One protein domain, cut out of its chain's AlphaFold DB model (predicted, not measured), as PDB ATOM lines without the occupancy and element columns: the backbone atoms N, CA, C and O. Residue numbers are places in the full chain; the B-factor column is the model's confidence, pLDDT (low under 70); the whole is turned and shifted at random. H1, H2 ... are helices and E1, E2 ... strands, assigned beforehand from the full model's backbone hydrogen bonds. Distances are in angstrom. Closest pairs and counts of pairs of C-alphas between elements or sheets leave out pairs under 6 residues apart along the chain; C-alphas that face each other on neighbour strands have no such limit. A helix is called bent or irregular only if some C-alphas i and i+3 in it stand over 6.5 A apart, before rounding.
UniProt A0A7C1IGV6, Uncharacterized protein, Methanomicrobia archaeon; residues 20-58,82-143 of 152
ATOM      1  N   TYR A  20      18.564  25.748 -12.799       93.69
ATOM      2  CA  TYR A  20      19.951  25.628 -12.393       93.69
ATOM      3  C   TYR A  20      20.866  26.070 -13.534       93.69
ATOM      4  O   TYR A  20      20.471  26.086 -14.705       93.69
ATOM      5  N   VAL A  21      22.080  26.463 -13.178       95.38
ATOM      6  CA  VAL A  21      23.161  26.779 -14.104       95.38
ATOM      7  C   VAL A  21      24.168  25.646 -14.055       95.38
ATOM      8  O   VAL A  21      24.551  25.214 -12.974       95.38
ATOM      9  N   GLU A  22      24.585  25.181 -15.221       94.94
ATOM     10  CA  GLU A  22      25.686  24.243 -15.403       94.94
ATOM     11  C   GLU A  22      26.832  24.986 -16.090       94.94
ATOM     12  O   GLU A  22      26.614  25.659 -17.104       94.94
ATOM     13  N   TYR A  23      28.035  24.882 -15.536       94.25
ATOM     14  CA  TYR A  23      29.254  25.454 -16.091       94.25
ATOM     15  C   TYR A  23      30.304  24.365 -16.230       94.25
ATOM     16  O   TYR A  23      30.716  23.780 -15.234       94.25
ATOM     17  N   SER A  24      30.743  24.108 -17.457       93.06
ATOM     18  CA  SER A  24      31.811  23.159 -17.744       93.06
ATOM     19  C   SER A  24      33.022  23.859 -18.339       93.06
ATOM     20  O   SER A  24      32.882  24.751 -19.176       93.06
ATOM     21  N   TYR A  25      34.213  23.441 -17.924       93.62
ATOM     22  CA  TYR A  25      35.483  24.009 -18.367       93.62
ATOM     23  C   TYR A  25      36.588  22.957 -18.330       93.62
ATOM     24  O   TYR A  25      36.492  21.951 -17.632       93.62
ATOM     25  N   THR A  26      37.650  23.176 -19.097       93.06
ATOM     26  CA  THR A  26      38.851  22.338 -19.092       93.06
ATOM     27  C   THR A  26      40.009  23.112 -18.482       93.06
ATOM     28  O   THR A  26      40.271  24.244 -18.881       93.06
ATOM     29  N   ILE A  27      40.732  22.499 -17.548       92.56
ATOM     30  CA  ILE A  27      42.033  22.993 -17.084       92.56
ATOM     31  C   ILE A  27      43.143  22.242 -17.815       92.56
ATOM     32  O   ILE A  27      43.022  21.047 -18.088       92.56
ATOM     33  N   ARG A  28      44.223  22.940 -18.172       90.56
ATOM     34  CA  ARG A  28      45.354  22.389 -18.924       90.56
ATOM     35  C   ARG A  28      46.671  22.642 -18.210       90.56
ATOM     36  O   ARG A  28      46.884  23.707 -17.642       90.56
ATOM     37  N   CYS A  29      47.572  21.678 -18.333       89.44
ATOM     38  CA  CYS A  29      48.936  21.719 -17.828       89.44
ATOM     39  C   CYS A  29      49.850  21.029 -18.857       89.44
ATOM     40  O   CYS A  29      49.932  19.801 -18.946       89.44
ATOM     41  N   GLY A  30      50.515  21.820 -19.706       85.69
ATOM     42  CA  GLY A  30      51.284  21.286 -20.833       85.69
ATOM     43  C   GLY A  30      50.397  20.497 -21.805       85.69
ATOM     44  O   GLY A  30      49.516  21.062 -22.448       85.69
ATOM     45  N   THR A  31      50.639  19.190 -21.933       85.81
ATOM     46  CA  THR A  31      49.821  18.272 -22.751       85.81
ATOM     47  C   THR A  31      48.703  17.583 -21.971       85.81
ATOM     48  O   THR A  31      47.899  16.873 -22.574       85.81
ATOM     49  N   TYR A  32      48.668  17.751 -20.651       88.25
ATOM     50  CA  TYR A  32      47.641  17.187 -19.783       88.25
ATOM     51  C   TYR A  32      46.446  18.133 -19.711       88.25
ATOM     52  O   TYR A  32      46.608  19.356 -19.746       88.25
ATOM     53  N   TYR A  33      45.249  17.561 -19.626       89.44
ATOM     54  CA  TYR A  33      44.022  18.317 -19.446       89.44
ATOM     55  C   TYR A  33      43.007  17.511 -18.643       89.44
ATOM     56  O   TYR A  33      43.002  16.283 -18.693       89.44
ATOM     57  N   GLU A  34      42.137  18.225 -17.944       89.88
ATOM     58  CA  GLU A  34      41.033  17.662 -17.176       89.88
ATOM     59  C   GLU A  34      39.796  18.540 -17.351       89.88
ATOM     60  O   GLU A  34      39.907  19.765 -17.437       89.88
ATOM     61  N   THR A  35      38.617  17.923 -17.417       89.94
ATOM     62  CA  THR A  35      37.348  18.628 -17.614       89.94
ATOM     63  C   THR A  35      36.517  18.587 -16.341       89.94
ATOM     64  O   THR A  35      36.343  17.536 -15.730       89.94
ATOM     65  N   TYR A  36      35.982  19.745 -15.980       90.38
ATOM     66  CA  TYR A  36      35.234  20.011 -14.765       90.38
ATOM     67  C   TYR A  36      33.819  20.443 -15.141       90.38
ATOM     68  O   TYR A  36      33.601  21.025 -16.206       90.38
ATOM     69  N   SER A  37      32.856  20.152 -14.268       91.81
ATOM     70  CA  SER A  37      31.496  20.678 -14.369       91.81
ATOM     71  C   SER A  37      30.986  21.053 -12.983       91.81
ATOM     72  O   SER A  37      31.103  20.280 -12.030       91.81
ATOM     73  N   GLU A  38      30.434  22.254 -12.887       92.38
ATOM     74  CA  GLU A  38      29.883  22.851 -11.682       92.38
ATOM     75  C   GLU A  38      28.411  23.178 -11.900       92.38
ATOM     76  O   GLU A  38      27.983  23.561 -12.991       92.38
ATOM     77  N   VAL A  39      27.625  23.041 -10.834       92.81
ATOM     78  CA  VAL A  39      26.192  23.328 -10.855       92.81
ATOM     79  C   VAL A  39      25.860  24.345  -9.770       92.81
ATOM     80  O   VAL A  39      26.324  24.233  -8.633       92.81
ATOM     81  N   GLY A  40      25.038  25.332 -10.112       91.94
ATOM     82  CA  GLY A  40      24.554  26.350  -9.183       91.94
ATOM     83  C   GLY A  40      23.088  26.707  -9.405       91.94
ATOM     84  O   GLY A  40      22.505  26.397 -10.443       91.94
ATOM     85  N   GLU A  41      22.482  27.378  -8.433       90.81
ATOM     86  CA  GLU A  41      21.138  27.950  -8.557       90.81
ATOM     87  C   GLU A  41      21.214  29.393  -9.046       90.81
ATOM     88  O   GLU A  41      22.165  30.115  -8.748       90.81
ATOM     89  N   LEU A  42      20.189  29.835  -9.777       89.81
ATOM     90  CA  LEU A  42      20.050  31.237 -10.155       89.81
ATOM     91  C   LEU A  42      19.081  31.942  -9.200       89.81
ATOM     92  O   LEU A  42      17.898  31.599  -9.139       89.81
ATOM     93  N   ASP A  43      19.566  32.953  -8.482       84.62
ATOM     94  CA  ASP A  43      18.733  33.747  -7.581       84.62
ATOM     95  C   ASP A  43      17.809  34.726  -8.344       84.62
ATOM     96  O   ASP A  43      17.924  34.966  -9.550       84.62
ATOM     97  N   HIS A  44      16.882  35.367  -7.626       84.19
ATOM     98  CA  HIS A  44      15.980  36.379  -8.202       84.19
ATOM     99  C   HIS A  44      16.687  37.643  -8.719       84.19
ATOM    100  O   HIS A  44      16.068  38.468  -9.396       84.19
ATOM    101  N   ALA A  45      17.948  37.852  -8.349       85.81
ATOM    102  CA  ALA A  45      18.777  38.953  -8.805       85.81
ATOM    103  C   ALA A  45      19.698  38.551  -9.970       85.81
ATOM    104  O   ALA A  45      20.468  39.413 -10.418       85.81
ATOM    105  N   HIS A  46      19.536  37.333 -10.509       88.56
ATOM    106  CA  HIS A  46      20.292  36.744 -11.615       88.56
ATOM    107  C   HIS A  46      21.763  36.448 -11.276       88.56
ATOM    108  O   HIS A  46      22.628  36.471 -12.157       88.56
ATOM    109  N   HIS A  47      22.071  36.226  -9.998       89.12
ATOM    110  CA  HIS A  47      23.370  35.732  -9.542       89.12
ATOM    111  C   HIS A  47      23.348  34.219  -9.404       89.12
ATOM    112  O   HIS A  47      22.317  33.632  -9.083       89.12
ATOM    113  N   ILE A  48      24.505  33.615  -9.646       89.94
ATOM    114  CA  ILE A  48      24.699  32.182  -9.489       89.94
ATOM    115  C   ILE A  48      25.172  31.933  -8.061       89.94
ATOM    116  O   ILE A  48      26.183  32.495  -7.635       89.94
ATOM    117  N   GLU A  49      24.445  31.093  -7.342       88.12
ATOM    118  CA  GLU A  49      24.877  30.525  -6.072       88.12
ATOM    119  C   GLU A  49      25.345  29.094  -6.337       88.12
ATOM    120  O   GLU A  49      24.545  28.203  -6.621       88.12
ATOM    121  N   TRP A  50      26.661  28.881  -6.307       87.25
ATOM    122  CA  TRP A  50      27.252  27.565  -6.538       87.25
ATOM    123  C   TRP A  50      26.935  26.619  -5.387       87.25
ATOM    124  O   TRP A  50      27.041  26.989  -4.214       87.25
ATOM    125  N   TYR A  51      26.587  25.376  -5.713       81.19
ATOM    126  CA  TYR A  51      26.575  24.340  -4.695       81.19
ATOM    127  C   TYR A  51      28.021  24.009  -4.326       81.19
ATOM    128  O   TYR A  51      28.798  23.605  -5.186       81.19
ATOM    129  N   ASP A  52      28.369  24.115  -3.043       58.78
ATOM    130  CA  ASP A  52      29.607  23.540  -2.505       58.78
ATOM    131  C   ASP A  52      29.526  22.009  -2.631       58.78
ATOM    132  O   ASP A  52      29.078  21.300  -1.724       58.78
ATOM    133  N   LYS A  53      29.889  21.472  -3.795       50.09
ATOM    134  CA  LYS A  53      30.053  20.039  -4.018       50.09
ATOM    135  C   LYS A  53      31.243  19.817  -4.923       50.09
ATOM    136  O   LYS A  53      31.292  20.331  -6.032       50.09
ATOM    137  N   GLY A  54      32.189  19.060  -4.372       45.94
ATOM    138  CA  GLY A  54      33.501  18.815  -4.934       45.94
ATOM    139  C   GLY A  54      33.456  18.430  -6.402       45.94
ATOM    140  O   GLY A  54      32.596  17.662  -6.833       45.94
ATOM    141  N   ILE A  55      34.427  19.003  -7.105       51.81
ATOM    142  CA  ILE A  55      35.004  18.559  -8.364       51.81
ATOM    143  C   ILE A  55      34.650  17.089  -8.628       51.81
ATOM    144  O   ILE A  55      35.073  16.192  -7.896       51.81
ATOM    145  N   VAL A  56      33.864  16.837  -9.674       49.38
ATOM    146  CA  VAL A  56      33.757  15.490 -10.235       49.38
ATOM    147  C   VAL A  56      35.036  15.279 -11.036       49.38
ATOM    148  O   VAL A  56      35.082  15.596 -12.220       49.38
ATOM    149  N   GLU A  57      36.094  14.812 -10.367       46.00
ATOM    150  CA  GLU A  57      37.320  14.389 -11.040       46.00
ATOM    151  C   GLU A  57      36.922  13.268 -12.003       46.00
ATOM    152  O   GLU A  57      36.434  12.209 -11.592       46.00
ATOM    153  N   SER A  58      37.065  13.499 -13.307       49.06
ATOM    154  CA  SER A  58      37.008  12.403 -14.265       49.06
ATOM    155  C   SER A  58      38.204  11.502 -13.966       49.06
ATOM    156  O   SER A  58      39.332  11.887 -14.258       49.06
ATOM    157  N   GLU A  82      51.957  25.344 -14.365       81.56
ATOM    158  CA  GLU A  82      50.787  26.119 -13.954       81.56
ATOM    159  C   GLU A  82      49.540  25.573 -14.661       81.56
ATOM    160  O   GLU A  82      49.468  25.542 -15.894       81.56
ATOM    161  N   TRP A  83      48.565  25.116 -13.875       84.88
ATOM    162  CA  TRP A  83      47.266  24.700 -14.388       84.88
ATOM    163  C   TRP A  83      46.452  25.936 -14.760       84.88
ATOM    164  O   TRP A  83      46.151  26.769 -13.906       84.88
ATOM    165  N   VAL A  84      46.080  26.047 -16.032       89.94
ATOM    166  CA  VAL A  84      45.325  27.187 -16.566       89.94
ATOM    167  C   VAL A  84      43.981  26.737 -17.115       89.94
ATOM    168  O   VAL A  84      43.884  25.682 -17.742       89.94
ATOM    169  N   ILE A  85      42.940  27.541 -16.903       87.25
ATOM    170  CA  ILE A  85      41.635  27.316 -17.532       87.25
ATOM    171  C   ILE A  85      41.760  27.621 -19.026       87.25
ATOM    172  O   ILE A  85      42.253  28.676 -19.425       87.25
ATOM    173  N   ASP A  86      41.309  26.690 -19.855       90.25
ATOM    174  CA  ASP A  86      41.134  26.891 -21.285       90.25
ATOM    175  C   ASP A  86      39.826  27.655 -21.528       90.25
ATOM    176  O   ASP A  86      38.752  27.056 -21.595       90.25
ATOM    177  N   GLU A  87      39.912  28.981 -21.654       86.81
ATOM    178  CA  GLU A  87      38.753  29.869 -21.854       86.81
ATOM    179  C   GLU A  87      37.901  29.479 -23.082       86.81
ATOM    180  O   GLU A  87      36.693  29.727 -23.115       86.81
ATOM    181  N   GLU A  88      38.498  28.838 -24.098       87.69
ATOM    182  CA  GLU A  88      37.772  28.379 -25.291       87.69
ATOM    183  C   GLU A  88      36.909  27.137 -25.016       87.69
ATOM    184  O   GLU A  88      35.950  26.880 -25.747       87.69
ATOM    185  N   SER A  89      37.230  26.382 -23.962       90.00
ATOM    186  CA  SER A  89      36.501  25.177 -23.543       90.00
ATOM    187  C   SER A  89      35.297  25.464 -22.648       90.00
ATOM    188  O   SER A  89      34.543  24.551 -22.322       90.00
ATOM    189  N   GLU A  90      35.123  26.714 -22.224       92.94
ATOM    190  CA  GLU A  90      34.050  27.081 -21.317       92.94
ATOM    191  C   GLU A  90      32.676  26.960 -21.988       92.94
ATOM    192  O   GLU A  90      32.393  27.588 -23.018       92.94
ATOM    193  N   GLU A  91      31.767  26.239 -21.340       94.38
ATOM    194  CA  GLU A  91      30.373  26.131 -21.746       94.38
ATOM    195  C   GLU A  91      29.441  26.385 -20.564       94.38
ATOM    196  O   GLU A  91      29.653  25.907 -19.455       94.38
ATOM    197  N   TRP A  92      28.387  27.156 -20.824       95.56
ATOM    198  CA  TRP A  92      27.408  27.570 -19.829       95.56
ATOM    199  C   TRP A  92      26.012  27.173 -20.293       95.56
ATOM    200  O   TRP A  92      25.643  27.435 -21.440       95.56
ATOM    201  N   TYR A  93      25.222  26.593 -19.399       96.12
ATOM    202  CA  TYR A  93      23.842  26.204 -19.666       96.12
ATOM    203  C   TYR A  93      22.949  26.692 -18.536       96.12
ATOM    204  O   TYR A  93      23.294  26.576 -17.367       96.12
ATOM    205  N   VAL A  94      21.772  27.202 -18.885       96.31
ATOM    206  CA  VAL A  94      20.680  27.399 -17.930       96.31
ATOM    207  C   VAL A  94      19.649  26.331 -18.223       96.31
ATOM    208  O   VAL A  94      19.181  26.237 -19.355       96.31
ATOM    209  N   ARG A  95      19.296  25.517 -17.234       96.31
ATOM    210  CA  ARG A  95      18.416  24.362 -17.423       96.31
ATOM    211  C   ARG A  95      17.272  24.371 -16.428       96.31
ATOM    212  O   ARG A  95      17.394  24.827 -15.295       96.31
ATOM    213  N   CYS A  96      16.134  23.847 -16.859       95.25
ATOM    214  CA  CYS A  96      14.995  23.621 -15.982       95.25
ATOM    215  C   CYS A  96      15.262  22.440 -15.036       95.25
ATOM    216  O   CYS A  96      15.446  21.321 -15.508       95.25
ATOM    217  N   CYS A  97      15.133  22.630 -13.716       93.06
ATOM    218  CA  CYS A  97      15.409  21.575 -12.723       93.06
ATOM    219  C   CYS A  97      14.529  20.317 -12.857       93.06
ATOM    220  O   CYS A  97      14.870  19.262 -12.338       93.06
ATOM    221  N   CYS A  98      13.369  20.422 -13.518       93.94
ATOM    222  CA  CYS A  98      12.416  19.313 -13.629       93.94
ATOM    223  C   CYS A  98      12.549  18.486 -14.919       93.94
ATOM    224  O   CYS A  98      12.460  17.262 -14.857       93.94
ATOM    225  N   CYS A  99      12.716  19.127 -16.079       95.75
ATOM    226  CA  CYS A  99      12.752  18.449 -17.382       95.75
ATOM    227  C   CYS A  99      14.097  18.567 -18.105       95.75
ATOM    228  O   CYS A  99      14.207  18.117 -19.239       95.75
ATOM    229  N   ASP A 100      15.086  19.198 -17.472       96.00
ATOM    230  CA  ASP A 100      16.450  19.383 -17.973       96.00
ATOM    231  C   ASP A 100      16.597  20.180 -19.278       96.00
ATOM    232  O   ASP A 100      17.678  20.294 -19.855       96.00
ATOM    233  N   ARG A 101      15.501  20.780 -19.748       96.31
ATOM    234  CA  ARG A 101      15.509  21.588 -20.962       96.31
ATOM    235  C   ARG A 101      16.385  22.824 -20.785       96.31
ATOM    236  O   ARG A 101      16.205  23.578 -19.827       96.31
ATOM    237  N   GLU A 102      17.256  23.046 -21.765       96.75
ATOM    238  CA  GLU A 102      18.057  24.260 -21.898       96.75
ATOM    239  C   GLU A 102      17.169  25.476 -22.197       96.75
ATOM    240  O   GLU A 102      16.285  25.450 -23.060       96.75
ATOM    241  N   ILE A 103      17.426  26.552 -21.467       96.19
ATOM    242  CA  ILE A 103      16.763  27.842 -21.575       96.19
ATOM    243  C   ILE A 103      17.763  28.812 -22.196       96.19
ATOM    244  O   ILE A 103      18.866  28.980 -21.679       96.19
ATOM    245  N   GLU A 104      17.376  29.482 -23.282       96.81
ATOM    246  CA  GLU A 104      18.203  30.546 -23.855       96.81
ATOM    247  C   GLU A 104      18.472  31.633 -22.811       96.81
ATOM    248  O   GLU A 104      17.594  31.974 -22.020       96.81
ATOM    249  N   PHE A 105      19.654  32.239 -22.827       96.50
ATOM    250  CA  PHE A 105      20.003  33.293 -21.879       96.50
ATOM    251  C   PHE A 105      20.991  34.292 -22.479       96.50
ATOM    252  O   PHE A 105      21.569  34.085 -23.551       96.50
ATOM    253  N   GLY A 106      21.181  35.407 -21.783       96.00
ATOM    254  CA  GLY A 106      22.260  36.336 -22.081       96.00
ATOM    255  C   GLY A 106      22.923  36.891 -20.835       96.00
ATOM    256  O   GLY A 106      22.439  36.750 -19.718       96.00
ATOM    257  N   TRP A 107      24.034  37.568 -21.055       95.69
ATOM    258  CA  TRP A 107      24.897  38.120 -20.031       95.69
ATOM    259  C   TRP A 107      24.619  39.598 -19.811       95.69
ATOM    260  O   TRP A 107      24.357  40.355 -20.747       95.69
ATOM    261  N   SER A 108      24.731  40.052 -18.569       93.31
ATOM    262  CA  SER A 108      24.613  41.480 -18.249       93.31
ATOM    263  C   SER A 108      25.791  42.328 -18.762       93.31
ATOM    264  O   SER A 108      25.674  43.552 -18.858       93.31
ATOM    265  N   ARG A 109      26.933  41.697 -19.068       92.12
ATOM    266  CA  ARG A 109      28.167  42.323 -19.566       92.12
ATOM    267  C   ARG A 109      28.738  41.501 -20.735       92.12
ATOM    268  O   ARG A 109      28.377  40.335 -20.876       92.12
ATOM    269  N   PRO A 110      29.596  42.090 -21.589       89.31
ATOM    270  CA  PRO A 110      30.268  41.338 -22.652       89.31
ATOM    271  C   PRO A 110      31.205  40.260 -22.081       89.31
ATOM    272  O   PRO A 110      31.531  40.300 -20.895       89.31
ATOM    273  N   ASN A 111      31.652  39.335 -22.940       88.19
ATOM    274  CA  ASN A 111      32.610  38.261 -22.626       88.19
ATOM    275  C   ASN A 111      32.185  37.401 -21.427       88.19
ATOM    276  O   ASN A 111      32.936  37.262 -20.469       88.19
ATOM    277  N   ARG A 112      30.945  36.893 -21.460       88.38
ATOM    278  CA  ARG A 112      30.366  36.047 -20.400       88.38
ATOM    279  C   ARG A 112      30.444  36.663 -18.993       88.38
ATOM    280  O   ARG A 112      30.576  35.986 -17.983       88.38
ATOM    281  N   GLY A 113      30.369  37.992 -18.925       86.00
ATOM    282  CA  GLY A 113      30.545  38.733 -17.686       86.00
ATOM    283  C   GLY A 113      29.246  39.004 -16.921       86.00
ATOM    284  O   GLY A 113      28.200  39.373 -17.473       86.00
ATOM    285  N   GLY A 114      29.363  38.995 -15.595       91.00
ATOM    286  CA  GLY A 114      28.307  39.426 -14.684       91.00
ATOM    287  C   GLY A 114      27.182  38.401 -14.551       91.00
ATOM    288  O   GLY A 114      27.434  37.224 -14.358       91.00
ATOM    289  N   ARG A 115      25.937  38.875 -14.586       94.38
ATOM    290  CA  ARG A 115      24.719  38.092 -14.329       94.38
ATOM    291  C   ARG A 115      24.197  37.378 -15.572       94.38
ATOM    292  O   ARG A 115      24.293  37.945 -16.666       94.38
ATOM    293  N   ILE A 116      23.556  36.230 -15.366       95.38
ATOM    294  CA  ILE A 116      22.887  35.425 -16.397       95.38
ATOM    295  C   ILE A 116      21.390  35.725 -16.394       95.38
ATOM    296  O   ILE A 116      20.732  35.546 -15.382       95.38
ATOM    297  N   TRP A 117      20.850  36.139 -17.537       95.19
ATOM    298  CA  TRP A 117      19.447  36.505 -17.730       95.19
ATOM    299  C   TRP A 117      18.741  35.482 -18.627       95.19
ATOM    300  O   TRP A 117      18.901  35.561 -19.852       95.19
ATOM    301  N   PRO A 118      17.958  34.540 -18.070       95.81
ATOM    302  CA  PRO A 118      17.239  33.544 -18.858       95.81
ATOM    303  C   PRO A 118      16.069  34.171 -19.622       95.81
ATOM    304  O   PRO A 118      15.322  34.986 -19.080       95.81
ATOM    305  N   ALA A 119      15.878  33.765 -20.874       94.88
ATOM    306  CA  ALA A 119      14.923  34.351 -21.812       94.88
ATOM    307  C   ALA A 119      13.456  34.166 -21.396       94.88
ATOM    308  O   ALA A 119      12.606  34.988 -21.730       94.88
ATOM    309  N   GLU A 120      13.175  33.096 -20.654       93.56
ATOM    310  CA  GLU A 120      11.839  32.750 -20.157       93.56
ATOM    311  C   GLU A 120      11.526  33.366 -18.782       93.56
ATOM    312  O   GLU A 120      10.445  33.150 -18.230       93.56
ATOM    313  N   CYS A 121      12.448  34.145 -18.206       91.31
ATOM    314  CA  CYS A 121      12.169  34.891 -16.983       91.31
ATOM    315  C   CYS A 121      11.308  36.123 -17.279       91.31
ATOM    316  O   CYS A 121      11.495  36.828 -18.272       91.31
ATOM    317  N   ALA A 122      10.367  36.422 -16.384       88.12
ATOM    318  CA  ALA A 122       9.373  37.478 -16.596       88.12
ATOM    319  C   ALA A 122       9.969  38.896 -16.712       88.12
ATOM    320  O   ALA A 122       9.310  39.818 -17.198       88.12
ATOM    321  N   ASP A 123      11.191  39.097 -16.226       90.00
ATOM    322  CA  ASP A 123      11.917  40.364 -16.235       90.00
ATOM    323  C   ASP A 123      13.018  40.434 -17.308       90.00
ATOM    324  O   ASP A 123      13.733  41.443 -17.384       90.00
ATOM    325  N   PHE A 124      13.113  39.416 -18.171       93.44
ATOM    326  CA  PHE A 124      14.077  39.356 -19.258       93.44
ATOM    327  C   PHE A 124      13.902  40.519 -20.243       93.44
ATOM    328  O   PHE A 124      12.813  40.809 -20.747       93.44
ATOM    329  N   LYS A 125      15.010  41.210 -20.528       92.38
ATOM    330  CA  LYS A 125      15.070  42.331 -21.478       92.38
ATOM    331  C   LYS A 125      16.212  42.085 -22.461       92.38
ATOM    332  O   LYS A 125      17.345  42.467 -22.153       92.38
ATOM    333  N   PRO A 126      15.942  41.506 -23.644       92.25
ATOM    334  CA  PRO A 126      16.996  41.044 -24.546       92.25
ATOM    335  C   PRO A 126      17.959  42.162 -24.967       92.25
ATOM    336  O   PRO A 126      19.172  41.986 -24.930       92.25
ATOM    337  N   TRP A 127      17.449  43.372 -25.222       90.25
ATOM    338  CA  TRP A 127      18.260  44.536 -25.618       90.25
ATOM    339  C   TRP A 127      19.200  45.074 -24.522       90.25
ATOM    340  O   TRP A 127      19.989  45.986 -24.783       90.25
ATOM    341  N   ARG A 128      19.098  44.575 -23.284       91.56
ATOM    342  CA  ARG A 128      20.027  44.884 -22.183       91.56
ATOM    343  C   ARG A 128      21.075  43.799 -21.959       91.56
ATOM    344  O   ARG A 128      21.950  44.000 -21.123       91.56
ATOM    345  N   CYS A 129      20.984  42.693 -22.687       93.81
ATOM    346  CA  CYS A 129      21.835  41.531 -22.508       93.81
ATOM    347  C   CYS A 129      22.760  41.352 -23.715       93.81
ATOM    348  O   CYS A 129      22.458  41.775 -24.834       93.81
ATOM    349  N   PHE A 130      23.890  40.701 -23.482       94.25
ATOM    350  CA  PHE A 130      24.764  40.166 -24.514       94.25
ATOM    351  C   PHE A 130      24.394  38.697 -24.701       94.25
ATOM    352  O   PHE A 130      24.452  37.934 -23.742       94.25
ATOM    353  N   SER A 131      23.963  38.297 -25.896       94.75
ATOM    354  CA  SER A 131      23.614  36.896 -26.160       94.75
ATOM    355  C   SER A 131      24.806  35.989 -25.869       94.75
ATOM    356  O   SER A 131      25.918  36.316 -26.294       94.75
ATOM    357  N   GLU A 132      24.578  34.830 -25.253       95.06
ATOM    358  CA  GLU A 132      25.559  33.747 -25.341       95.06
ATOM    359  C   GLU A 132      25.824  33.447 -26.834       95.06
ATOM    360  O   GLU A 132      24.857  33.349 -27.603       95.06
ATOM    361  N   PRO A 133      27.094  33.347 -27.284       92.38
ATOM    362  CA  PRO A 133      27.447  33.165 -28.692       92.38
ATOM    363  C   PRO A 133      26.611  32.126 -29.446       92.38
ATOM    364  O   PRO A 133      26.203  32.383 -30.583       92.38
ATOM    365  N   ARG A 134      26.273  31.004 -28.799       94.31
ATOM    366  CA  ARG A 134      25.462  29.929 -29.395       94.31
ATOM    367  C   ARG A 134      24.052  30.380 -29.813       94.31
ATOM    368  O   ARG A 134      23.513  29.863 -30.787       94.31
ATOM    369  N   TYR A 135      23.476  31.386 -29.149       94.88
ATOM    370  CA  TYR A 135      22.143  31.919 -29.463       94.88
ATOM    371  C   TYR A 135      22.170  33.149 -30.376       94.88
ATOM    372  O   TYR A 135      21.110  33.658 -30.742       94.88
ATOM    373  N   TYR A 136      23.346  33.644 -30.782       93.81
ATOM    374  CA  TYR A 136      23.467  34.912 -31.512       93.81
ATOM    375  C   TYR A 136      22.583  34.974 -32.768       93.81
ATOM    376  O   TYR A 136      21.889  35.967 -32.999       93.81
ATOM    377  N   GLN A 137      22.576  33.912 -33.583       95.81
ATOM    378  CA  GLN A 137      21.775  33.878 -34.814       95.81
ATOM    379  C   GLN A 137      20.272  33.879 -34.524       95.81
ATOM    380  O   GLN A 137      19.506  34.543 -35.225       95.81
ATOM    381  N   GLU A 138      19.850  33.182 -33.473       95.56
ATOM    382  CA  GLU A 138      18.449  33.129 -33.070       95.56
ATOM    383  C   GLU A 138      17.988  34.480 -32.513       95.56
ATOM    384  O   GLU A 138      16.960  35.020 -32.931       95.56
ATOM    385  N   TRP A 139      18.803  35.108 -31.666       95.62
ATOM    386  CA  TRP A 139      18.537  36.450 -31.153       95.62
ATOM    387  C   TRP A 139      18.511  37.488 -32.274       95.62
ATOM    388  O   TRP A 139      17.667  38.386 -32.274       95.62
ATOM    389  N   LYS A 140      19.381  37.347 -33.279       94.31
ATOM    390  CA  LYS A 140      19.343  38.173 -34.489       94.31
ATOM    391  C   LYS A 140      18.016  38.013 -35.227       94.31
ATOM    392  O   LYS A 140      17.395  39.015 -35.569       94.31
ATOM    393  N   ARG A 141      17.552  36.776 -35.432       95.56
ATOM    394  CA  ARG A 141      16.273  36.467 -36.096       95.56
ATOM    395  C   ARG A 141      15.074  37.060 -35.351       95.56
ATOM    396  O   ARG A 141      14.138  37.532 -35.993       95.56
ATOM    397  N   ARG A 142      15.118  37.078 -34.015       94.75
ATOM    398  CA  ARG A 142      14.079  37.663 -33.148       94.75
ATOM    399  C   ARG A 142      14.181  39.186 -32.983       94.75
ATOM    400  O   ARG A 142      13.338  39.769 -32.307       94.75
ATOM    401  N   ASN A 143      15.178  39.844 -33.586       93.19
ATOM    402  CA  ASN A 143      15.511  41.256 -33.340       93.19
ATOM    403  C   ASN A 143      15.736  41.565 -31.847       93.19
ATOM    404  O   ASN A 143      15.351  42.617 -31.341       93.19
TER     405      ASN A 143
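What this domain is: This is residues 20 to 58 and 82 to 143 of the 152 residues of an uncharacterized protein of Methanomicrobia archaeon (UniProt A0A7C1IGV6). Three long strands, E2, E1 and E4, lie side by side in a strongly twisted ribbon, with short E3 beside the last residues of E2. Toward the end of the ribbon where E1 begins and E4 finishes, a smaller part holds the hairpin E5 and E6, the winding stretch 119 to 132 and the one named helix, H1, which lies farthest from the mean of the C-alphas. The printed part has 101 residues with six named strands and one named helix, in the order E1 E2 E3 E4 E5 E6 H1, and is mostly strand; the larger sheet runs E3, E2, E1, E4, and both sheets are antiparallel. It is elongated, spanning 43 by 27 by 23 A, and only just compact, close to loose, with a radius of gyration of the C-alphas of 14.8 A.

How they stand to each other: E1, residues 20 to 29, and E2, residues 32 to 42, form an antiparallel hairpin at 161 degrees; N 21 and O 40 are 2.8 A apart, within hydrogen-bond range. E3, residues 48 to 50, forms a hairpin with E2, with N 41 and O 49 at 2.9 A; E1, E2 and E3 make a meander, each strand the antiparallel neighbour of the one before. E4, residues 84 to 96, is an edge strand antiparallel to E1 at 165 degrees, with N 22 and O 93 at 2.9 A, and bends by 72 degrees at residue 88. E5, residues 105 to 109, and E6, residues 113 to 118, form a hairpin at 151 degrees, with N 117 and O 106 at 2.8 A. The closest C-alphas of E4 and E5, Val 94 and Phe 105, are 7.1 A apart; those of E3 and E6, Ile 48 and Arg 115, are 7.6 A apart. Residues 106 to 107 of E5 also pair, antiparallel, with residues 130 to 131. H1, residues 133 to 141, is not on the larger sheet and is apart from E4; its backbone has 3 of 5 O i to N i+4 pairs within hydrogen-bond range.

Where its parts are: E1 begins at C-alpha 20 (19.951, 25.628, -12.393) and is 29.7 A long. E2 measures 32.4 A, E4 30.5 A, E6 14.3 A and E5 12.4 A. H1, 13.8 A, ends at C-alpha 141 (16.273, 36.467, -36.096) and is irregular: C-alphas 134 and 137 are 7.7 A apart.

The domain as a whole: The two C-alphas farthest apart, of Thr 31 and Ala 122, are 45.2 A apart. Residues 59 to 81 are not printed; C-alphas 58 and 82 are 19.4 A apart across the cut. The link from E6 to H1, 14 residues, is long. Mean pLDDT of the printed part is 89.0, with residues 52 to 58 under 70.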